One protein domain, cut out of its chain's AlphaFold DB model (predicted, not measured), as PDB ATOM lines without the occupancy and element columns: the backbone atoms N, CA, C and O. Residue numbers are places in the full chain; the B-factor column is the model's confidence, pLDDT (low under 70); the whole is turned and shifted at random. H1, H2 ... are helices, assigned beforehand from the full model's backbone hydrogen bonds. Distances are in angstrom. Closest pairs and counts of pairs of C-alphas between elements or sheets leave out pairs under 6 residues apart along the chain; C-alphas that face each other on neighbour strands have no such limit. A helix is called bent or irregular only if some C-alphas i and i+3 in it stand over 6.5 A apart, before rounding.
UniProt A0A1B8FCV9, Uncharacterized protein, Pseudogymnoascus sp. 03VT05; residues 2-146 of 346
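This is residues 2 to 146 of the 346 residues of an uncharacterized protein of Pseudogymnoascus sp. 03VT05 (UniProt A0A1B8FCV9). A bundle of three helices, H2, H3 and H4, running up and down, is crossed by the long helix H1, whose residues 21 to 36 pack on H2 and H3 while residues 2 to 17 stick out as a free arm. After H4 a loose tail runs back past the bundle through the short H5 to H6, at the end of H3. The printed part has 145 residues with six named helices and no named strand, all helix; it is only just compact, close to loose, with a radius of gyration of the C-alphas of 17.1 A, and elongated, 58 by 32 by 27 A.

Find C-alpha 2 at (101.961, 155.352, 51.888); from there H1, residues 2 to 37, runs 54.8 A. Next come H2, residues 43 to 60, 25.3 A, with a kink of 26 degrees near residue 54; H3, residues 65 to 88, 34.8 A; and H4, residues 92 to 111, 28.5 A. H5 is residues 125 to 131, and H6, residues 138 to 145, ends at C-alpha 145 (60.389, 125.501, 78.797). H1 and H2 are only just irregular: C-alphas 34 and 37 are 6.8 A apart, C-alphas 55 and 58 6.9 A.

Look first at the hub, H3: it touches H2 in a hairpin, closest C-alphas Ala 60 and Ala 68 at 4.3 A, at a shallow tilt of 26 degrees. H3 and H4 form another hairpin, touching at C-alphas Lys 86 and Phe 92, 4.7 A. H1 touches H2 at a steep tilt of 55 degrees, C-alphas Ala 25 and Ser 52 at 4.3 A. H6 touches H3 with C-alphas Arg 87 and Ala 145 at 4.8 A; H1 and H4 are apart. Every O i to N i+4 pair is within hydrogen-bond range in H3, H4 and H6, against 31 of 32 in H1, 12 of 14 in H2 and 2 of 3 in H5.

C-alphas 2 and 146, the farthest apart, are 60.6 A apart; the printed part has no cut. The link H4 to H5 is long; pLDDT is under 70 at residues 2 to 10, 12 and 113 to 146.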
ATOM      1  N   GLY A   2     102.673 155.412  50.589       56.84
ATOM      2  CA  GLY A   2     101.961 155.352  51.888       56.84
ATOM      3  C   GLY A   2     100.631 154.577  51.942       56.84
ATOM      4  O   GLY A   2     100.305 154.008  52.979       56.84
ATOM      5  N   VAL A   3      99.876 154.497  50.841       57.44
ATOM      6  CA  VAL A   3      98.525 153.891  50.838       57.44
ATOM      7  C   VAL A   3      98.578 152.363  50.965       57.44
ATOM      8  O   VAL A   3      97.814 151.774  51.718       57.44
ATOM      9  N   ALA A   4      99.545 151.718  50.303       58.94
ATOM     10  CA  ALA A   4      99.727 150.267  50.372       58.94
ATOM     11  C   ALA A   4     100.156 149.799  51.776       58.94
ATOM     12  O   ALA A   4      99.635 148.810  52.282       58.94
ATOM     13  N   ALA A   5     101.048 150.543  52.440       60.47
ATOM     14  CA  ALA A   5     101.500 150.221  53.795       60.47
ATOM     15  C   ALA A   5     100.374 150.356  54.839       60.47
ATOM     16  O   ALA A   5     100.280 149.538  55.753       60.47
ATOM     17  N   PHE A   6      99.489 151.348  54.682       60.97
ATOM     18  CA  PHE A   6      98.317 151.521  55.545       60.97
ATOM     19  C   PHE A   6      97.291 150.390  55.361       60.97
ATOM     20  O   PHE A   6      96.795 149.840  56.346       60.97
ATOM     21  N   THR A   7      97.030 149.979  54.116       66.25
ATOM     22  CA  THR A   7      96.125 148.861  53.808       66.25
ATOM     23  C   THR A   7      96.656 147.532  54.345       66.25
ATOM     24  O   THR A   7      95.916 146.802  54.998       66.25
ATOM     25  N   ILE A   8      97.948 147.238  54.165       68.00
ATOM     26  CA  ILE A   8      98.571 146.002  54.672       68.00
ATOM     27  C   ILE A   8      98.513 145.947  56.204       68.00
ATOM     28  O   ILE A   8      98.143 144.923  56.776       68.00
ATOM     29  N   ARG A   9      98.814 147.062  56.884       67.94
ATOM     30  CA  ARG A   9      98.753 147.132  58.353       67.94
ATOM     31  C   ARG A   9      97.324 146.975  58.883       67.94
ATOM     32  O   ARG A   9      97.137 146.386  59.942       67.94
ATOM     33  N   SER A  10      96.332 147.460  58.137       68.75
ATOM     34  CA  SER A  10      94.911 147.320  58.482       68.75
ATOM     35  C   SER A  10      94.409 145.882  58.311       68.75
ATOM     36  O   SER A  10      93.686 145.386  59.170       68.75
ATOM     37  N   ILE A  11      94.836 145.190  57.249       70.12
ATOM     38  CA  ILE A  11      94.503 143.776  57.017       70.12
ATOM     39  C   ILE A  11      95.130 142.897  58.105       70.12
ATOM     40  O   ILE A  11      94.424 142.125  58.748       70.12
ATOM     41  N   ALA A  12      96.422 143.082  58.390       67.88
ATOM     42  CA  ALA A  12      97.121 142.315  59.422       67.88
ATOM     43  C   ALA A  12      96.520 142.520  60.826       67.88
ATOM     44  O   ALA A  12      96.427 141.581  61.616       67.88
ATOM     45  N   LEU A  13      96.074 143.743  61.142       73.38
ATOM     46  CA  LEU A  13      95.393 144.032  62.406       73.38
ATOM     47  C   LEU A  13      94.043 143.305  62.503       73.38
ATOM     48  O   LEU A  13      93.686 142.797  63.570       73.38
ATOM     49  N   TRP A  14      93.299 143.237  61.398       74.06
ATOM     50  CA  TRP A  14      92.016 142.540  61.345       74.06
ATOM     51  C   TRP A  14      92.184 141.023  61.504       74.06
ATOM     52  O   TRP A  14      91.483 140.415  62.311       74.06
ATOM     53  N   GLU A  15      93.168 140.429  60.827       74.94
ATOM     54  CA  GLU A  15      93.501 139.003  60.953       74.94
ATOM     55  C   GLU A  15      93.937 138.631  62.375       74.94
ATOM     56  O   GLU A  15      93.431 137.663  62.946       74.94
ATOM     57  N   ALA A  16      94.814 139.431  62.993       74.94
ATOM     58  CA  ALA A  16      95.245 139.212  64.375       74.94
ATOM     59  C   ALA A  16      94.063 139.269  65.359       74.94
ATOM     60  O   ALA A  16      93.954 138.441  66.266       74.94
ATOM     61  N   THR A  17      93.142 140.213  65.152       79.94
ATOM     62  CA  THR A  17      91.933 140.348  65.976       79.94
ATOM     63  C   THR A  17      90.993 139.152  65.788       79.94
ATOM     64  O   THR A  17      90.468 138.618  66.766       79.94
ATOM     65  N   ALA A  18      90.815 138.676  64.553       80.44
ATOM     66  CA  ALA A  18      89.997 137.503  64.246       80.44
ATOM     67  C   ALA A  18      90.573 136.211  64.859       80.44
ATOM     68  O   ALA A  18      89.828 135.387  65.402       80.44
ATOM     69  N   ALA A  19      91.900 136.052  64.835       85.00
ATOM     70  CA  ALA A  19      92.588 134.931  65.466       85.00
ATOM     71  C   ALA A  19      92.415 134.943  66.995       85.00
ATOM     72  O   ALA A  19      92.045 133.925  67.583       85.00
ATOM     73  N   ALA A  20      92.596 136.103  67.635       88.25
ATOM     74  CA  ALA A  20      92.386 136.258  69.074       88.25
ATOM     75  C   ALA A  20      90.931 135.960  69.481       88.25
ATOM     76  O   ALA A  20      90.690 135.237  70.449       88.25
ATOM     77  N   ALA A  21      89.953 136.452  68.713       88.25
ATOM     78  CA  ALA A  21      88.536 136.173  68.941       88.25
ATOM     79  C   ALA A  21      88.216 134.674  68.821       88.25
ATOM     80  O   ALA A  21      87.490 134.118  69.646       88.25
ATOM     81  N   THR A  22      88.806 134.002  67.832       89.81
ATOM     82  CA  THR A  22      88.662 132.555  67.640       89.81
ATOM     83  C   THR A  22      89.231 131.774  68.820       89.81
ATOM     84  O   THR A  22      88.570 130.882  69.353       89.81
ATOM     85  N   GLN A  23      90.435 132.127  69.269       93.88
ATOM     86  CA  GLN A  23      91.069 131.480  70.414       93.88
ATOM     87  C   GLN A  23      90.241 131.675  71.692       93.88
ATOM     88  O   GLN A  23      90.003 130.720  72.433       93.88
ATOM     89  N   ALA A  24      89.744 132.891  71.932       95.75
ATOM     90  CA  ALA A  24      88.858 133.172  73.056       95.75
ATOM     91  C   ALA A  24      87.567 132.338  72.981       95.75
ATOM     92  O   ALA A  24      87.150 131.751  73.980       95.75
ATOM     93  N   ALA A  25      86.967 132.212  71.794       95.06
ATOM     94  CA  ALA A  25      85.780 131.390  71.587       95.06
ATOM     95  C   ALA A  25      86.034 129.911  71.921       95.06
ATOM     96  O   ALA A  25      85.208 129.289  72.592       95.06
ATOM     97  N   GLN A  26      87.181 129.360  71.517       95.88
ATOM     98  CA  GLN A  26      87.584 127.993  71.866       95.88
ATOM     99  C   GLN A  26      87.709 127.813  73.386       95.88
ATOM    100  O   GLN A  26      87.165 126.856  73.934       95.88
ATOM    101  N   ARG A  27      88.335 128.770  74.087       97.00
ATOM    102  CA  ARG A  27      88.443 128.747  75.556       97.00
ATOM    103  C   ARG A  27      87.089 128.807  76.251       97.00
ATOM    104  O   ARG A  27      86.865 128.076  77.211       97.00
ATOM    105  N   ILE A  28      86.166 129.629  75.755       96.62
ATOM    106  CA  ILE A  28      84.790 129.664  76.268       96.62
ATOM    107  C   ILE A  28      84.146 128.281  76.126       96.62
ATOM    108  O   ILE A  28      83.591 127.766  77.090       96.62
ATOM    109  N   SER A  29      84.261 127.648  74.960       96.25
ATOM    110  CA  SER A  29      83.708 126.311  74.719       96.25
ATOM    111  C   SER A  29      84.310 125.241  75.646       96.25
ATOM    112  O   SER A  29      83.584 124.373  76.134       96.25
ATOM    113  N   GLU A  30      85.608 125.313  75.952       96.31
ATOM    114  CA  GLU A  30      86.259 124.449  76.951       96.31
ATOM    115  C   GLU A  30      85.677 124.654  78.357       96.31
ATOM    116  O   GLU A  30      85.314 123.679  79.021       96.31
ATOM    117  N   LEU A  31      85.528 125.910  78.788       95.69
ATOM    118  CA  LEU A  31      84.949 126.256  80.089       95.69
ATOM    119  C   LEU A  31      83.491 125.802  80.203       95.69
ATOM    120  O   LEU A  31      83.096 125.252  81.230       95.69
ATOM    121  N   LEU A  32      82.695 125.978  79.144       94.50
ATOM    122  CA  LEU A  32      81.300 125.540  79.117       94.50
ATOM    123  C   LEU A  32      81.190 124.019  79.236       94.50
ATOM    124  O   LEU A  32      80.371 123.538  80.020       94.50
ATOM    125  N   ARG A  33      82.052 123.270  78.539       94.12
ATOM    126  CA  ARG A  33      82.130 121.809  78.676       94.12
ATOM    127  C   ARG A  33      82.497 121.398  80.102       94.12
ATOM    128  O   ARG A  33      81.839 120.532  80.666       94.12
ATOM    129  N   ALA A  34      83.510 122.023  80.700       91.75
ATOM    130  CA  ALA A  34      83.893 121.743  82.085       91.75
ATOM    131  C   ALA A  34      82.767 122.089  83.080       91.75
ATOM    132  O   ALA A  34      82.596 121.418  84.096       91.75
ATOM    133  N   SER A  35      81.959 123.105  82.763       89.50
ATOM    134  CA  SER A  35      80.831 123.529  83.591       89.50
ATOM    135  C   SER A  35      79.606 122.607  83.521       89.50
ATOM    136  O   SER A  35      78.680 122.799  84.305       89.50
ATOM    137  N   GLU A  36      79.569 121.611  82.622       84.75
ATOM    138  CA  GLU A  36      78.413 120.708  82.473       84.75
ATOM    139  C   GLU A  36      78.076 119.966  83.776       84.75
ATOM    140  O   GLU A  36      76.897 119.750  84.058       84.75
ATOM    141  N   ALA A  37      79.088 119.665  84.598       85.06
ATOM    142  CA  ALA A  37      78.936 119.022  85.902       85.06
ATOM    143  C   ALA A  37      78.238 119.902  86.959       85.06
ATOM    144  O   ALA A  37      77.823 119.401  88.001       85.06
ATOM    145  N   TYR A  38      78.095 121.205  86.702       86.06
ATOM    146  CA  TYR A  38      77.547 122.169  87.648       86.06
ATOM    147  C   TYR A  38      76.238 122.787  87.119       86.06
ATOM    148  O   TYR A  38      76.052 122.974  85.906       86.06
ATOM    149  N   PRO A  39      75.302 123.187  87.997       78.44
ATOM    150  CA  PRO A  39      74.089 123.905  87.608       78.44
ATOM    151  C   PRO A  39      74.375 125.389  87.298       78.44
ATOM    152  O   PRO A  39      73.624 126.275  87.702       78.44
ATOM    153  N   LEU A  40      75.460 125.688  86.570       79.31
ATOM    154  CA  LEU A  40      75.781 127.048  86.148       79.31
ATOM    155  C   LEU A  40      74.739 127.506  85.128       79.31
ATOM    156  O   LEU A  40      74.741 127.059  83.980       79.31
ATOM    157  N   THR A  41      73.849 128.383  85.574       81.75
ATOM    158  CA  THR A  41      72.756 128.953  84.786       81.75
ATOM    159  C   THR A  41      72.796 130.474  84.888       81.75
ATOM    160  O   THR A  41      71.803 131.116  85.179       81.75
ATOM    161  N   ALA A  42      73.962 131.088  84.697       87.69
ATOM    162  CA  ALA A  42      74.059 132.545  84.699       87.69
ATOM    163  C   ALA A  42      73.705 133.095  83.303       87.69
ATOM    164  O   ALA A  42      74.251 132.609  82.315       87.69
ATOM    165  N   PRO A  43      72.868 134.138  83.159       85.75
ATOM    166  CA  PRO A  43      72.580 134.733  81.848       85.75
ATOM    167  C   PRO A  43      73.850 135.132  81.080       85.75
ATOM    168  O   PRO A  43      73.976 134.891  79.881       85.75
ATOM    169  N   PHE A  44      74.859 135.638  81.789       89.25
ATOM    170  CA  PHE A  44      76.159 135.938  81.198       89.25
ATOM    171  C   PHE A  44      76.802 134.724  80.498       89.25
ATOM    172  O   PHE A  44      77.287 134.856  79.376       89.25
ATOM    173  N   SER A  45      76.775 133.528  81.101       92.12
ATOM    174  CA  SER A  45      77.395 132.342  80.493       92.12
ATOM    175  C   SER A  45      76.643 131.870  79.249       92.12
ATOM    176  O   SER A  45      77.270 131.438  78.280       92.12
ATOM    177  N   GLY A  46      75.314 132.016  79.229       91.06
ATOM    178  CA  GLY A  46      74.517 131.769  78.028       91.06
ATOM    179  C   GLY A  46      74.875 132.723  76.885       91.06
ATOM    180  O   GLY A  46      75.008 132.296  75.741       91.06
ATOM    181  N   TYR A  47      75.111 134.004  77.179       90.75
ATOM    182  CA  TYR A  47      75.531 134.965  76.157       90.75
ATOM    183  C   TYR A  47      76.959 134.698  75.653       90.75
ATOM    184  O   TYR A  47      77.209 134.758  74.451       90.75
ATOM    185  N   CYS A  48      77.879 134.293  76.533       92.62
ATOM    186  CA  CYS A  48      79.207 133.825  76.129       92.62
ATOM    187  C   CYS A  48      79.129 132.628  75.166       92.62
ATOM    188  O   CYS A  48      79.852 132.598  74.169       92.62
ATOM    189  N   ALA A  49      78.229 131.669  75.417       93.69
ATOM    190  CA  ALA A  49      77.991 130.535  74.519       93.69
ATOM    191  C   ALA A  49      77.486 130.984  73.140       93.69
ATOM    192  O   ALA A  49      77.946 130.481  72.111       93.69
ATOM    193  N   PHE A  50      76.577 131.959  73.103       91.94
ATOM    194  CA  PHE A  50      76.105 132.563  71.860       91.94
ATOM    195  C   PHE A  50      77.236 133.255  71.089       91.94
ATOM    196  O   PHE A  50      77.480 132.908  69.935       91.94
ATOM    197  N   LEU A  51      77.986 134.160  71.727       91.19
ATOM    198  CA  LEU A  51      79.093 134.866  71.072       91.19
ATOM    199  C   LEU A  51      80.175 133.906  70.569       91.19
ATOM    200  O   LEU A  51      80.588 133.993  69.412       91.19
ATOM    201  N   SER A  52      80.584 132.944  71.401       94.31
ATOM    202  CA  SER A  52      81.541 131.904  71.006       94.31
ATOM    203  C   SER A  52      81.048 131.117  69.784       94.31
ATOM    204  O   SER A  52      81.820 130.856  68.863       94.31
ATOM    205  N   SER A  53      79.747 130.818  69.709       92.88
ATOM    206  CA  SER A  53      79.160 130.150  68.544       92.88
ATOM    207  C   SER A  53      79.259 130.989  67.272       92.88
ATOM    208  O   SER A  53      79.619 130.459  66.226       92.88
ATOM    209  N   THR A  54      78.985 132.296  67.348       90.38
ATOM    210  CA  THR A  54      79.073 133.183  66.173       90.38
ATOM    211  C   THR A  54      80.493 133.270  65.612       90.38
ATOM    212  O   THR A  54      80.664 133.246  64.396       90.38
ATOM    213  N   ALA A  55      81.515 133.272  66.473       90.00
ATOM    214  CA  ALA A  55      82.915 133.254  66.050       90.00
ATOM    215  C   ALA A  55      83.313 131.928  65.371       90.00
ATOM    216  O   ALA A  55      84.173 131.906  64.496       90.00
ATOM    217  N   GLN A  56      82.674 130.817  65.748       89.94
ATOM    218  CA  GLN A  56      82.968 129.489  65.205       89.94
ATOM    219  C   GLN A  56      82.212 129.169  63.912       89.94
ATOM    220  O   GLN A  56      82.649 128.298  63.162       89.94
ATOM    221  N   MET A  57      81.108 129.860  63.615       89.81
ATOM    222  CA  MET A  57      80.301 129.594  62.418       89.81
ATOM    223  C   MET A  57      81.083 129.700  61.106       89.81
ATOM    224  O   MET A  57      81.002 128.755  60.325       89.81
ATOM    225  N   PRO A  58      81.862 130.768  60.833       85.69
ATOM    226  CA  PRO A  58      82.642 130.834  59.598       85.69
ATOM    227  C   PRO A  58      83.671 129.702  59.505       85.69
ATOM    228  O   PRO A  58      83.894 129.144  58.435       85.69
ATOM    229  N   LEU A  59      84.259 129.322  60.644       88.38
ATOM    230  CA  LEU A  59      85.283 128.282  60.731       88.38
ATOM    231  C   LEU A  59      84.716 126.878  60.502       88.38
ATOM    232  O   LEU A  59      85.410 126.029  59.951       88.38
ATOM    233  N   ALA A  60      83.452 126.638  60.860       89.12
ATOM    234  CA  ALA A  60      82.771 125.359  60.644       89.12
ATOM    235  C   ALA A  60      82.622 124.991  59.156       89.12
ATOM    236  O   ALA A  60      82.434 123.817  58.834       89.12
ATOM    237  N   PHE A  61      82.735 125.978  58.262       87.19
ATOM    238  CA  PHE A  61      82.713 125.806  56.807       87.19
ATOM    239  C   PHE A  61      84.086 126.057  56.160       87.19
ATOM    240  O   PHE A  61      84.168 126.283  54.952       87.19
ATOM    241  N   SER A  62      85.164 126.043  56.952       86.25
ATOM    242  CA  SER A  62      86.530 126.161  56.439       86.25
ATOM    243  C   SER A  62      86.864 125.019  55.473       86.25
ATOM    244  O   SER A  62      86.360 123.905  55.606       86.25
ATOM    245  N   LYS A  63      87.755 125.296  54.514       87.94
ATOM    246  CA  LYS A  63      88.333 124.275  53.622       87.94
ATOM    247  C   LYS A  63      89.297 123.343  54.357       87.94
ATOM    248  O   LYS A  63      89.534 122.233  53.898       87.94
ATOM    249  N   ASP A  64      89.863 123.813  55.466       91.06
ATOM    250  CA  ASP A  64      90.685 122.997  56.351       91.06
ATOM    251  C   ASP A  64      89.776 122.127  57.227       91.06
ATOM    252  O   ASP A  64      89.029 122.633  58.072       91.06
ATOM    253  N   GLU A  65      89.849 120.814  57.011       91.44
ATOM    254  CA  GLU A  65      89.037 119.823  57.710       91.44
ATOM    255  C   GLU A  65      89.291 119.818  59.222       91.44
ATOM    256  O   GLU A  65      88.341 119.693  59.996       91.44
ATOM    257  N   ALA A  66      90.533 120.023  59.671       92.44
ATOM    258  CA  ALA A  66      90.860 120.028  61.095       92.44
ATOM    259  C   ALA A  66      90.240 121.244  61.798       92.44
ATOM    260  O   ALA A  66      89.628 121.117  62.867       92.44
ATOM    261  N   VAL A  67      90.334 122.421  61.170       90.31
ATOM    262  CA  VAL A  67      89.704 123.653  61.669       90.31
ATOM    263  C   VAL A  67      88.183 123.518  61.671       90.31
ATOM    264  O   VAL A  67      87.542 123.848  62.673       90.31
ATOM    265  N   ALA A  68      87.601 122.984  60.594       89.19
ATOM    266  CA  ALA A  68      86.161 122.781  60.486       89.19
ATOM    267  C   ALA A  68      85.639 121.784  61.532       89.19
ATOM    268  O   ALA A  68      84.635 122.054  62.194       89.19
ATOM    269  N   ALA A  69      86.329 120.660  61.735       92.12
ATOM    270  CA  ALA A  69      85.962 119.657  62.731       92.12
ATOM    271  C   ALA A  69      86.020 120.220  64.159       92.12
ATOM    272  O   ALA A  69      85.083 120.026  64.942       92.12
ATOM    273  N   LEU A  70      87.077 120.966  64.496       93.56
ATOM    274  CA  LEU A  70      87.206 121.612  65.802       93.56
ATOM    275  C   LEU A  70      86.108 122.662  66.026       93.56
ATOM    276  O   LEU A  70      85.486 122.686  67.092       93.56
ATOM    277  N   ALA A  71      85.831 123.495  65.023       92.12
ATOM    278  CA  ALA A  71      84.774 124.498  65.084       92.12
ATOM    279  C   ALA A  71      83.389 123.858  65.265       92.12
ATOM    280  O   ALA A  71      82.639 124.272  66.145       92.12
ATOM    281  N   LYS A  72      83.070 122.793  64.517       93.56
ATOM    282  CA  LYS A  72      81.815 122.035  64.675       93.56
ATOM    283  C   LYS A  72      81.693 121.412  66.066       93.56
ATOM    284  O   LYS A  72      80.641 121.513  66.695       93.56
ATOM    285  N   ARG A  73      82.771 120.812  66.587       95.56
ATOM    286  CA  ARG A  73      82.791 120.246  67.946       95.56
ATOM    287  C   ARG A  73      82.491 121.308  68.999       95.56
ATOM    288  O   ARG A  73      81.733 121.041  69.931       95.56
ATOM    289  N   ASN A  74      83.092 122.485  68.884       95.31
ATOM    290  CA  ASN A  74      82.875 123.561  69.841       95.31
ATOM    291  C   ASN A  74      81.468 124.168  69.714       95.31
ATOM    292  O   ASN A  74      80.814 124.407  70.731       95.31
ATOM    293  N   LEU A  75      80.949 124.284  68.489       93.56
ATOM    294  CA  LEU A  75      79.588 124.744  68.235       93.56
ATOM    295  C   LEU A  75      78.563 123.798  68.875       93.56
ATOM    296  O   LEU A  75      77.603 124.256  69.489       93.56
ATOM    297  N   ALA A  76      78.811 122.485  68.835       93.94
ATOM    298  CA  ALA A  76      77.980 121.488  69.507       93.94
ATOM    299  C   ALA A  76      77.888 121.696  71.024       93.94
ATOM    300  O   ALA A  76      76.793 121.644  71.587       93.94
ATOM    301  N   ILE A  77      79.019 121.966  71.687       94.69
ATOM    302  CA  ILE A  77      79.044 122.271  73.128       94.69
ATOM    303  C   ILE A  77      78.197 123.509  73.406       94.69
ATOM    304  O   ILE A  77      77.345 123.502  74.292       94.69
ATOM    305  N   ASN A  78      78.420 124.575  72.638       94.06
ATOM    306  CA  ASN A  78      77.769 125.851  72.879       94.06
ATOM    307  C   ASN A  78      76.252 125.757  72.658       94.06
ATOM    308  O   ASN A  78      75.484 126.266  73.470       94.06
ATOM    309  N   VAL A  79      75.803 125.062  71.607       92.38
ATOM    310  CA  VAL A  79      74.377 124.835  71.311       92.38
ATOM    311  C   VAL A  79      73.715 123.978  72.391       92.38
ATOM    312  O   VAL A  79      72.605 124.280  72.839       92.38
ATOM    313  N   ARG A  80      74.408 122.938  72.872       90.81
ATOM    314  CA  ARG A  80      73.936 122.130  74.004       90.81
ATOM    315  C   ARG A  80      73.783 122.988  75.260       90.81
ATOM    316  O   ARG A  80      72.748 122.920  75.927       90.81
ATOM    317  N   TYR A  81      74.766 123.837  75.549       91.69
ATOM    318  CA  TYR A  81      74.715 124.752  76.684       91.69
ATOM    319  C   TYR A  81      73.575 125.773  76.548       91.69
ATOM    320  O   TYR A  81      72.814 125.976  77.490       91.69
ATOM    321  N   LEU A  82      73.377 126.353  75.360       89.44
ATOM    322  CA  LEU A  82      72.260 127.259  75.077       89.44
ATOM    323  C   LEU A  82      70.899 126.582  75.250       89.44
ATOM    324  O   LEU A  82      69.971 127.203  75.759       89.44
ATOM    325  N   THR A  83      70.782 125.298  74.913       87.88
ATOM    326  CA  THR A  83      69.553 124.523  75.141       87.88
ATOM    327  C   THR A  83      69.252 124.375  76.636       87.88
ATOM    328  O   THR A  83      68.107 124.557  77.056       87.88
ATOM    329  N   LYS A  84      70.277 124.106  77.458       87.31
ATOM    330  CA  LYS A  84      70.159 124.115  78.929       87.31
ATOM    331  C   LYS A  84      69.747 125.501  79.431       87.31
ATOM    332  O   LYS A  84      68.832 125.606  80.245       87.31
ATOM    333  N   MET A  85      70.365 126.556  78.904       86.94
ATOM    334  CA  MET A  85      70.050 127.938  79.269       86.94
ATOM    335  C   MET A  85      68.635 128.347  78.866       86.94
ATOM    336  O   MET A  85      67.981 129.002  79.661       86.94
ATOM    337  N   LYS A  86      68.117 127.905  77.715       85.19
ATOM    338  CA  LYS A  86      66.734 128.165  77.280       85.19
ATOM    339  C   LYS A  86      65.704 127.690  78.302       85.19
ATOM    340  O   LYS A  86      64.740 128.396  78.559       85.19
ATOM    341  N   ARG A  87      65.926 126.519  78.909       82.25
ATOM    342  CA  ARG A  87      65.035 125.964  79.944       82.25
ATOM    343  C   ARG A  87      65.082 126.757  81.248       82.25
ATOM    344  O   ARG A  87      64.067 126.892  81.913       82.25
ATOM    345  N   ALA A  88      66.265 127.242  81.622       80.75
ATOM    346  CA  ALA A  88      66.461 128.011  82.850       80.75
ATOM    347  C   ALA A  88      66.111 129.500  82.688       80.75
ATOM    348  O   ALA A  88      65.833 130.176  83.668       80.75
ATOM    349  N   TRP A  89      66.153 130.000  81.454       79.88
ATOM    350  CA  TRP A  89      66.024 131.398  81.070       79.88
ATOM    351  C   TRP A  89      65.366 131.443  79.684       79.88
ATOM    352  O   TRP A  89      66.058 131.436  78.661       79.88
ATOM    353  N   GLY A  90      64.029 131.490  79.643       75.50
ATOM    354  CA  GLY A  90      63.231 131.421  78.401       75.50
ATOM    355  C   GLY A  90      63.662 132.405  77.305       75.50
ATOM    356  O   GLY A  90      63.610 132.108  76.120       75.50
ATOM    357  N   VAL A  91      64.232 133.534  77.693       74.31
ATOM    358  CA  VAL A  91      64.878 134.532  76.830       74.31
ATOM    359  C   VAL A  91      65.994 134.008  75.901       74.31
ATOM    360  O   VAL A  91      66.178 134.543  74.806       74.31
ATOM    361  N   PHE A  92      66.691 132.912  76.237       82.38
ATOM    362  CA  PHE A  92      67.630 132.277  75.294       82.38
ATOM    363  C   PHE A  92      66.932 131.561  74.140       82.38
ATOM    364  O   PHE A  92      67.614 131.122  73.210       82.38
ATOM    365  N   HIS A  93      65.600 131.465  74.153       83.00
ATOM    366  CA  HIS A  93      64.820 131.006  73.012       83.00
ATOM    367  C   HIS A  93      65.143 131.861  71.791       83.00
ATOM    368  O   HIS A  93      65.612 131.346  70.779       83.00
ATOM    369  N   TRP A  94      65.014 133.183  71.919       78.50
ATOM    370  CA  TRP A  94      65.285 134.088  70.813       78.50
ATOM    371  C   TRP A  94      66.751 134.041  70.364       78.50
ATOM    372  O   TRP A  94      67.024 133.944  69.170       78.50
ATOM    373  N   THR A  95      67.699 134.025  71.300       81.19
ATOM    374  CA  THR A  95      69.132 133.911  70.989       81.19
ATOM    375  C   THR A  95      69.451 132.619  70.227       81.19
ATOM    376  O   THR A  95      70.238 132.627  69.280       81.19
ATOM    377  N   SER A  96      68.789 131.515  70.580       83.88
ATOM    378  CA  SER A  96      68.901 130.233  69.872       83.88
ATOM    379  C   SER A  96      68.283 130.298  68.470       83.88
ATOM    380  O   SER A  96      68.858 129.765  67.519       83.88
ATOM    381  N   GLU A  97      67.151 130.992  68.305       82.88
ATOM    382  CA  GLU A  97      66.555 131.246  66.986       82.88
ATOM    383  C   GLU A  97      67.473 132.081  66.091       82.88
ATOM    384  O   GLU A  97      67.678 131.746  64.922       82.88
ATOM    385  N   GLN A  98      68.071 133.143  66.633       82.00
ATOM    386  CA  GLN A  98      69.033 133.959  65.898       82.00
ATOM    387  C   GLN A  98      70.247 133.129  65.490       82.00
ATOM    388  O   GLN A  98      70.652 133.172  64.329       82.00
ATOM    389  N   LEU A  99      70.780 132.310  66.398       87.25
ATOM    390  CA  LEU A  99      71.910 131.434  66.111       87.25
ATOM    391  C   LEU A  99      71.633 130.505  64.919       87.25
ATOM    392  O   LEU A  99      72.465 130.388  64.019       87.25
ATOM    393  N   LYS A 100      70.439 129.904  64.858       86.25
ATOM    394  CA  LYS A 100      70.020 129.070  63.721       86.25
ATOM    395  C   LYS A 100      69.986 129.850  62.406       86.25
ATOM    396  O   LYS A 100      70.458 129.352  61.383       86.25
ATOM    397  N   LYS A 101      69.466 131.083  62.417       84.69
ATOM    398  CA  LYS A 101      69.447 131.950  61.225       84.69
ATOM    399  C   LYS A 101      70.861 132.281  60.746       84.69
ATOM    400  O   LYS A 101      71.133 132.147  59.554       84.69
ATOM    401  N   HIS A 102      71.764 132.647  61.658       82.31
ATOM    402  CA  HIS A 102      73.164 132.927  61.326       82.31
ATOM    403  C   HIS A 102      73.864 131.695  60.747       82.31
ATOM    404  O   HIS A 102      74.513 131.794  59.707       82.31
ATOM    405  N   PHE A 103      73.656 130.520  61.345       86.88
ATOM    406  CA  PHE A 103      74.231 129.279  60.837       86.88
ATOM    407  C   PHE A 103      73.758 128.967  59.412       86.88
ATOM    408  O   PHE A 103      74.576 128.687  58.539       86.88
ATOM    409  N   ARG A 104      72.448 129.085  59.143       85.69
ATOM    410  CA  ARG A 104      71.881 128.887  57.798       85.69
ATOM    411  C   ARG A 104      72.456 129.869  56.778       85.69
ATOM    412  O   ARG A 104      72.769 129.461  55.662       85.69
ATOM    413  N   ALA A 105      72.624 131.136  57.155       81.94
ATOM    414  CA  ALA A 105      73.240 132.141  56.292       81.94
ATOM    415  C   ALA A 105      74.700 131.784  55.959       81.94
ATOM    416  O   ALA A 105      75.090 131.832  54.791       81.94
ATOM    417  N   CYS A 106      75.485 131.351  56.952       81.62
ATOM    418  CA  CYS A 106      76.856 130.883  56.745       81.62
ATOM    419  C   CYS A 106      76.912 129.632  55.856       81.62
ATOM    420  O   CYS A 106      77.685 129.604  54.900       81.62
ATOM    421  N   ALA A 107      76.054 128.638  56.102       84.88
ATOM    422  CA  ALA A 107      75.977 127.421  55.294       84.88
ATOM    423  C   ALA A 107      75.621 127.724  53.831       84.88
ATOM    424  O   ALA A 107      76.177 127.138  52.900       84.88
ATOM    425  N   TYR A 108      74.697 128.661  53.614       83.38
ATOM    426  CA  TYR A 108      74.296 129.094  52.281       83.38
ATOM    427  C   TYR A 108      75.417 129.829  51.542       83.38
ATOM    428  O   TYR A 108      75.671 129.541  50.371       83.38
ATOM    429  N   ALA A 109      76.113 130.740  52.227       80.00
ATOM    430  CA  ALA A 109      77.256 131.453  51.669       80.00
ATOM    431  C   ALA A 109      78.387 130.486  51.286       80.00
ATOM    432  O   ALA A 109      78.878 130.533  50.156       80.00
ATOM    433  N   ALA A 110      78.705 129.537  52.174       79.75
ATOM    434  CA  ALA A 110      79.714 128.509  51.937       79.75
ATOM    435  C   ALA A 110      79.403 127.662  50.692       79.75
ATOM    436  O   ALA A 110      80.283 127.440  49.863       79.75
ATOM    437  N   LYS A 111      78.139 127.253  50.499       79.00
ATOM    438  CA  LYS A 111      77.709 126.495  49.308       79.00
ATOM    439  C   LYS A 111      77.806 127.291  48.006       79.00
ATOM    440  O   LYS A 111      78.019 126.702  46.952       79.00
ATOM    441  N   ARG A 112      77.638 128.615  48.058       78.88
ATOM    442  CA  ARG A 112      77.709 129.498  46.883       78.88
ATOM    443  C   ARG A 112      79.119 130.004  46.570       78.88
ATOM    444  O   ARG A 112      79.277 130.770  45.626       78.88
ATOM    445  N   GLY A 113      80.128 129.608  47.350       60.41
ATOM    446  CA  GLY A 113      81.493 130.128  47.217       60.41
ATOM    447  C   GLY A 113      81.615 131.622  47.545       60.41
ATOM    448  O   GLY A 113      82.614 132.245  47.197       60.41
ATOM    449  N   GLY A 114      80.600 132.203  48.191       58.72
ATOM    450  CA  GLY A 114      80.595 133.595  48.626       58.72
ATOM    451  C   GLY A 114      81.088 133.719  50.064       58.72
ATOM    452  O   GLY A 114      80.886 132.822  50.881       58.72
ATOM    453  N   ASN A 115      81.704 134.853  50.399       54.59
ATOM    454  CA  ASN A 115      81.929 135.191  51.801       54.59
ATOM    455  C   ASN A 115      80.559 135.319  52.490       54.59
ATOM    456  O   ASN A 115      79.617 135.817  51.868       54.59
ATOM    457  N   ALA A 116      80.434 134.907  53.755       54.88
ATOM    458  CA  ALA A 116      79.240 135.153  54.570       54.88
ATOM    459  C   ALA A 116      79.141 136.655  54.918       54.88
ATOM    460  O   ALA A 116      79.200 137.067  56.073       54.88
ATOM    461  N   GLY A 117      79.082 137.499  53.888       45.78
ATOM    462  CA  GLY A 117      78.970 138.940  53.976       45.78
ATOM    463  C   GLY A 117      77.560 139.283  54.412       45.78
ATOM    464  O   GLY A 117      76.637 139.261  53.604       45.78
ATOM    465  N   GLY A 118      77.403 139.568  55.701       47.09
ATOM    466  CA  GLY A 118      76.142 140.044  56.257       47.09
ATOM    467  C   GLY A 118      75.487 139.103  57.260       47.09
ATOM    468  O   GLY A 118      74.269 138.960  57.252       47.09
ATOM    469  N   ALA A 119      76.240 138.527  58.201       45.50
ATOM    470  CA  ALA A 119      75.666 138.266  59.523       45.50
ATOM    471  C   ALA A 119      75.461 139.625  60.227       45.50
ATOM    472  O   ALA A 119      76.248 140.038  61.073       45.50
ATOM    473  N   SER A 120      74.450 140.362  59.757       46.78
ATOM    474  CA  SER A 120      74.033 141.673  60.250       46.78
ATOM    475  C   SER A 120      73.777 141.606  61.754       46.78
ATOM    476  O   SER A 120      73.021 140.745  62.199       46.78
ATOM    477  N   VAL A 121      74.450 142.494  62.495       51.06
ATOM    478  CA  VAL A 121      74.255 142.823  63.915       51.06
ATOM    479  C   VAL A 121      74.023 141.591  64.799       51.06
ATOM    480  O   VAL A 121      72.889 141.213  65.098       51.06
ATOM    481  N   VAL A 122      75.120 140.986  65.271       57.41
ATOM    482  CA  VAL A 122      75.070 140.145  66.476       57.41
ATOM    483  C   VAL A 122      74.448 141.006  67.563       57.41
ATOM    484  O   VAL A 122      75.010 142.030  67.948       57.41
ATOM    485  N   SER A 123      73.248 140.628  67.980       60.50
ATOM    486  CA  SER A 123      72.479 141.425  68.917       60.50
ATOM    487  C   SER A 123      73.238 141.544  70.223       60.50
ATOM    488  O   SER A 123      73.704 140.540  70.768       60.50
ATOM    489  N   GLN A 124      73.421 142.781  70.665       67.38
ATOM    490  CA  GLN A 124      74.222 143.073  71.834       67.38
ATOM    491  C   GLN A 124      73.466 142.633  73.084       67.38
ATOM    492  O   GLN A 124      72.238 142.599  73.116       67.38
ATOM    493  N   TYR A 125      74.207 142.329  74.146       63.91
ATOM    494  CA  TYR A 125      73.626 141.958  75.436       63.91
ATOM    495  C   TYR A 125      72.634 143.014  75.961       63.91
ATOM    496  O   TYR A 125      71.697 142.666  76.668       63.91
ATOM    497  N   GLY A 126      72.807 144.289  75.586       63.06
ATOM    498  CA  GLY A 126      71.874 145.377  75.901       63.06
ATOM    499  C   GLY A 126      70.532 145.284  75.166       63.06
ATOM    500  O   GLY A 126      69.499 145.508  75.789       63.06
ATOM    501  N   ASP A 127      70.523 144.833  73.906       68.19
ATOM    502  CA  ASP A 127      69.312 144.734  73.069       68.19
ATOM    503  C   ASP A 127      68.265 143.772  73.652       68.19
ATOM    504  O   ASP A 127      67.093 143.801  73.279       68.19
ATOM    505  N   TRP A 128      68.688 142.881  74.550       68.50
ATOM    506  CA  TRP A 128      67.800 142.052  75.359       68.50
ATOM    507  C   TRP A 128      66.940 142.902  76.289       68.50
ATOM    508  O   TRP A 128      65.732 142.681  76.370       68.50
ATOM    509  N   PHE A 129      67.562 143.816  77.042       59.31
ATOM    510  CA  PHE A 129      66.885 144.575  78.098       59.31
ATOM    511  C   PHE A 129      65.900 145.568  77.493       59.31
ATOM    512  O   PHE A 129      64.807 145.733  78.023       59.31
ATOM    513  N   ASP A 130      66.232 146.112  76.325       67.38
ATOM    514  CA  ASP A 130      65.336 146.985  75.568       67.38
ATOM    515  C   ASP A 130      64.121 146.236  75.011       67.38
ATOM    516  O   ASP A 130      63.034 146.797  74.884       67.38
ATOM    517  N   ARG A 131      64.284 144.950  74.681       63.66
ATOM    518  CA  ARG A 131      63.209 144.132  74.106       63.66
ATOM    519  C   ARG A 131      62.293 143.515  75.157       63.66
ATOM    520  O   ARG A 131      61.136 143.228  74.865       63.66
ATOM    521  N   TYR A 132      62.809 143.339  76.368       62.59
ATOM    522  CA  TYR A 132      62.075 142.846  77.527       62.59
ATOM    523  C   TYR A 132      62.220 143.830  78.702       62.59
ATOM    524  O   TYR A 132      62.794 143.468  79.733       62.59
ATOM    525  N   PRO A 133      61.693 145.068  78.580       59.66
ATOM    526  CA  PRO A 133      61.867 146.118  79.590       59.66
ATOM    527  C   PRO A 133      61.216 145.767  80.936       59.66
ATOM    528  O   PRO A 133      61.627 146.261  81.982       59.66
ATOM    529  N   HIS A 134      60.223 144.874  80.921       59.62
ATOM    530  CA  HIS A 134      59.541 144.360  82.111       59.62
ATOM    531  C   HIS A 134      59.990 142.937  82.488       59.62
ATOM    532  O   HIS A 134      59.373 142.293  83.332       59.62
ATOM    533  N   GLY A 135      61.069 142.447  81.869       57.69
ATOM    534  CA  GLY A 135      61.470 141.046  81.916       57.69
ATOM    535  C   GLY A 135      60.679 140.175  80.936       57.69
ATOM    536  O   GLY A 135      59.769 140.627  80.243       57.69
ATOM    537  N   VAL A 136      61.070 138.908  80.846       58.16
ATOM    538  CA  VAL A 136      60.324 137.882  80.106       58.16
ATOM    539  C   VAL A 136      59.095 137.498  80.934       58.16
ATOM    540  O   VAL A 136      59.235 137.171  82.113       58.16
ATOM    541  N   SER A 137      57.902 137.546  80.336       49.81
ATOM    542  CA  SER A 137      56.662 137.126  81.000       49.81
ATOM    543  C   SER A 137      56.742 135.647  81.406       49.81
ATOM    544  O   SER A 137      57.324 134.838  80.681       49.81
ATOM    545  N   GLN A 138      56.132 135.271  82.539       49.78
ATOM    546  CA  GLN A 138      56.010 133.868  82.977       49.78
ATOM    547  C   GLN A 138      55.447 132.966  81.866       49.78
ATOM    548  O   GLN A 138      55.915 131.844  81.713       49.78
ATOM    549  N   GLY A 139      54.534 133.486  81.037       53.56
ATOM    550  CA  GLY A 139      53.984 132.760  79.889       53.56
ATOM    551  C   GLY A 139      55.034 132.407  78.833       53.56
ATOM    552  O   GLY A 139      55.089 131.264  78.401       53.56
ATOM    553  N   ASP A 140      55.935 133.331  78.490       51.72
ATOM    554  CA  ASP A 140      57.025 133.061  77.536       51.72
ATOM    555  C   ASP A 140      58.094 132.137  78.133       51.72
ATOM    556  O   ASP A 140      58.744 131.372  77.416       51.72
ATOM    557  N   PHE A 141      58.292 132.200  79.454       49.25
ATOM    558  CA  PHE A 141      59.183 131.291  80.170       49.25
ATOM    559  C   PHE A 141      58.653 129.855  80.137       49.25
ATOM    560  O   PHE A 141      59.402 128.929  79.826       49.25
ATOM    561  N   GLU A 142      57.365 129.676  80.429       51.59
ATOM    562  CA  GLU A 142      56.711 128.372  80.463       51.59
ATOM    563  C   GLU A 142      56.527 127.795  79.051       51.59
ATOM    564  O   GLU A 142      56.811 126.621  78.843       51.59
ATOM    565  N   GLU A 143      56.176 128.617  78.057       51.34
ATOM    566  CA  GLU A 143      56.107 128.237  76.636       51.34
ATOM    567  C   GLU A 143      57.483 127.786  76.107       51.34
ATOM    568  O   GLU A 143      57.602 126.748  75.456       51.34
ATOM    569  N   ALA A 144      58.562 128.507  76.440       46.28
ATOM    570  CA  ALA A 144      59.919 128.150  76.017       46.28
ATOM    571  C   ALA A 144      60.497 126.924  76.754       46.28
ATOM    572  O   ALA A 144      61.408 126.263  76.227       46.28
ATOM    573  N   ALA A 145      60.005 126.643  77.968       46.16
ATOM    574  CA  ALA A 145      60.389 125.501  78.797       46.16
ATOM    575  C   ALA A 145      59.523 124.254  78.553       46.16
ATOM    576  O   ALA A 145      59.973 123.144  78.865       46.16
ATOM    577  N   ARG A 146      58.324 124.402  77.975       47.81
ATOM    578  CA  ARG A 146      57.466 123.279  77.593       47.81
ATOM    579  C   ARG A 146      58.148 122.449  76.495       47.81
ATOM    580  O   ARG A 146      58.652 123.002  75.512       47.81
TER     581      ARG A 146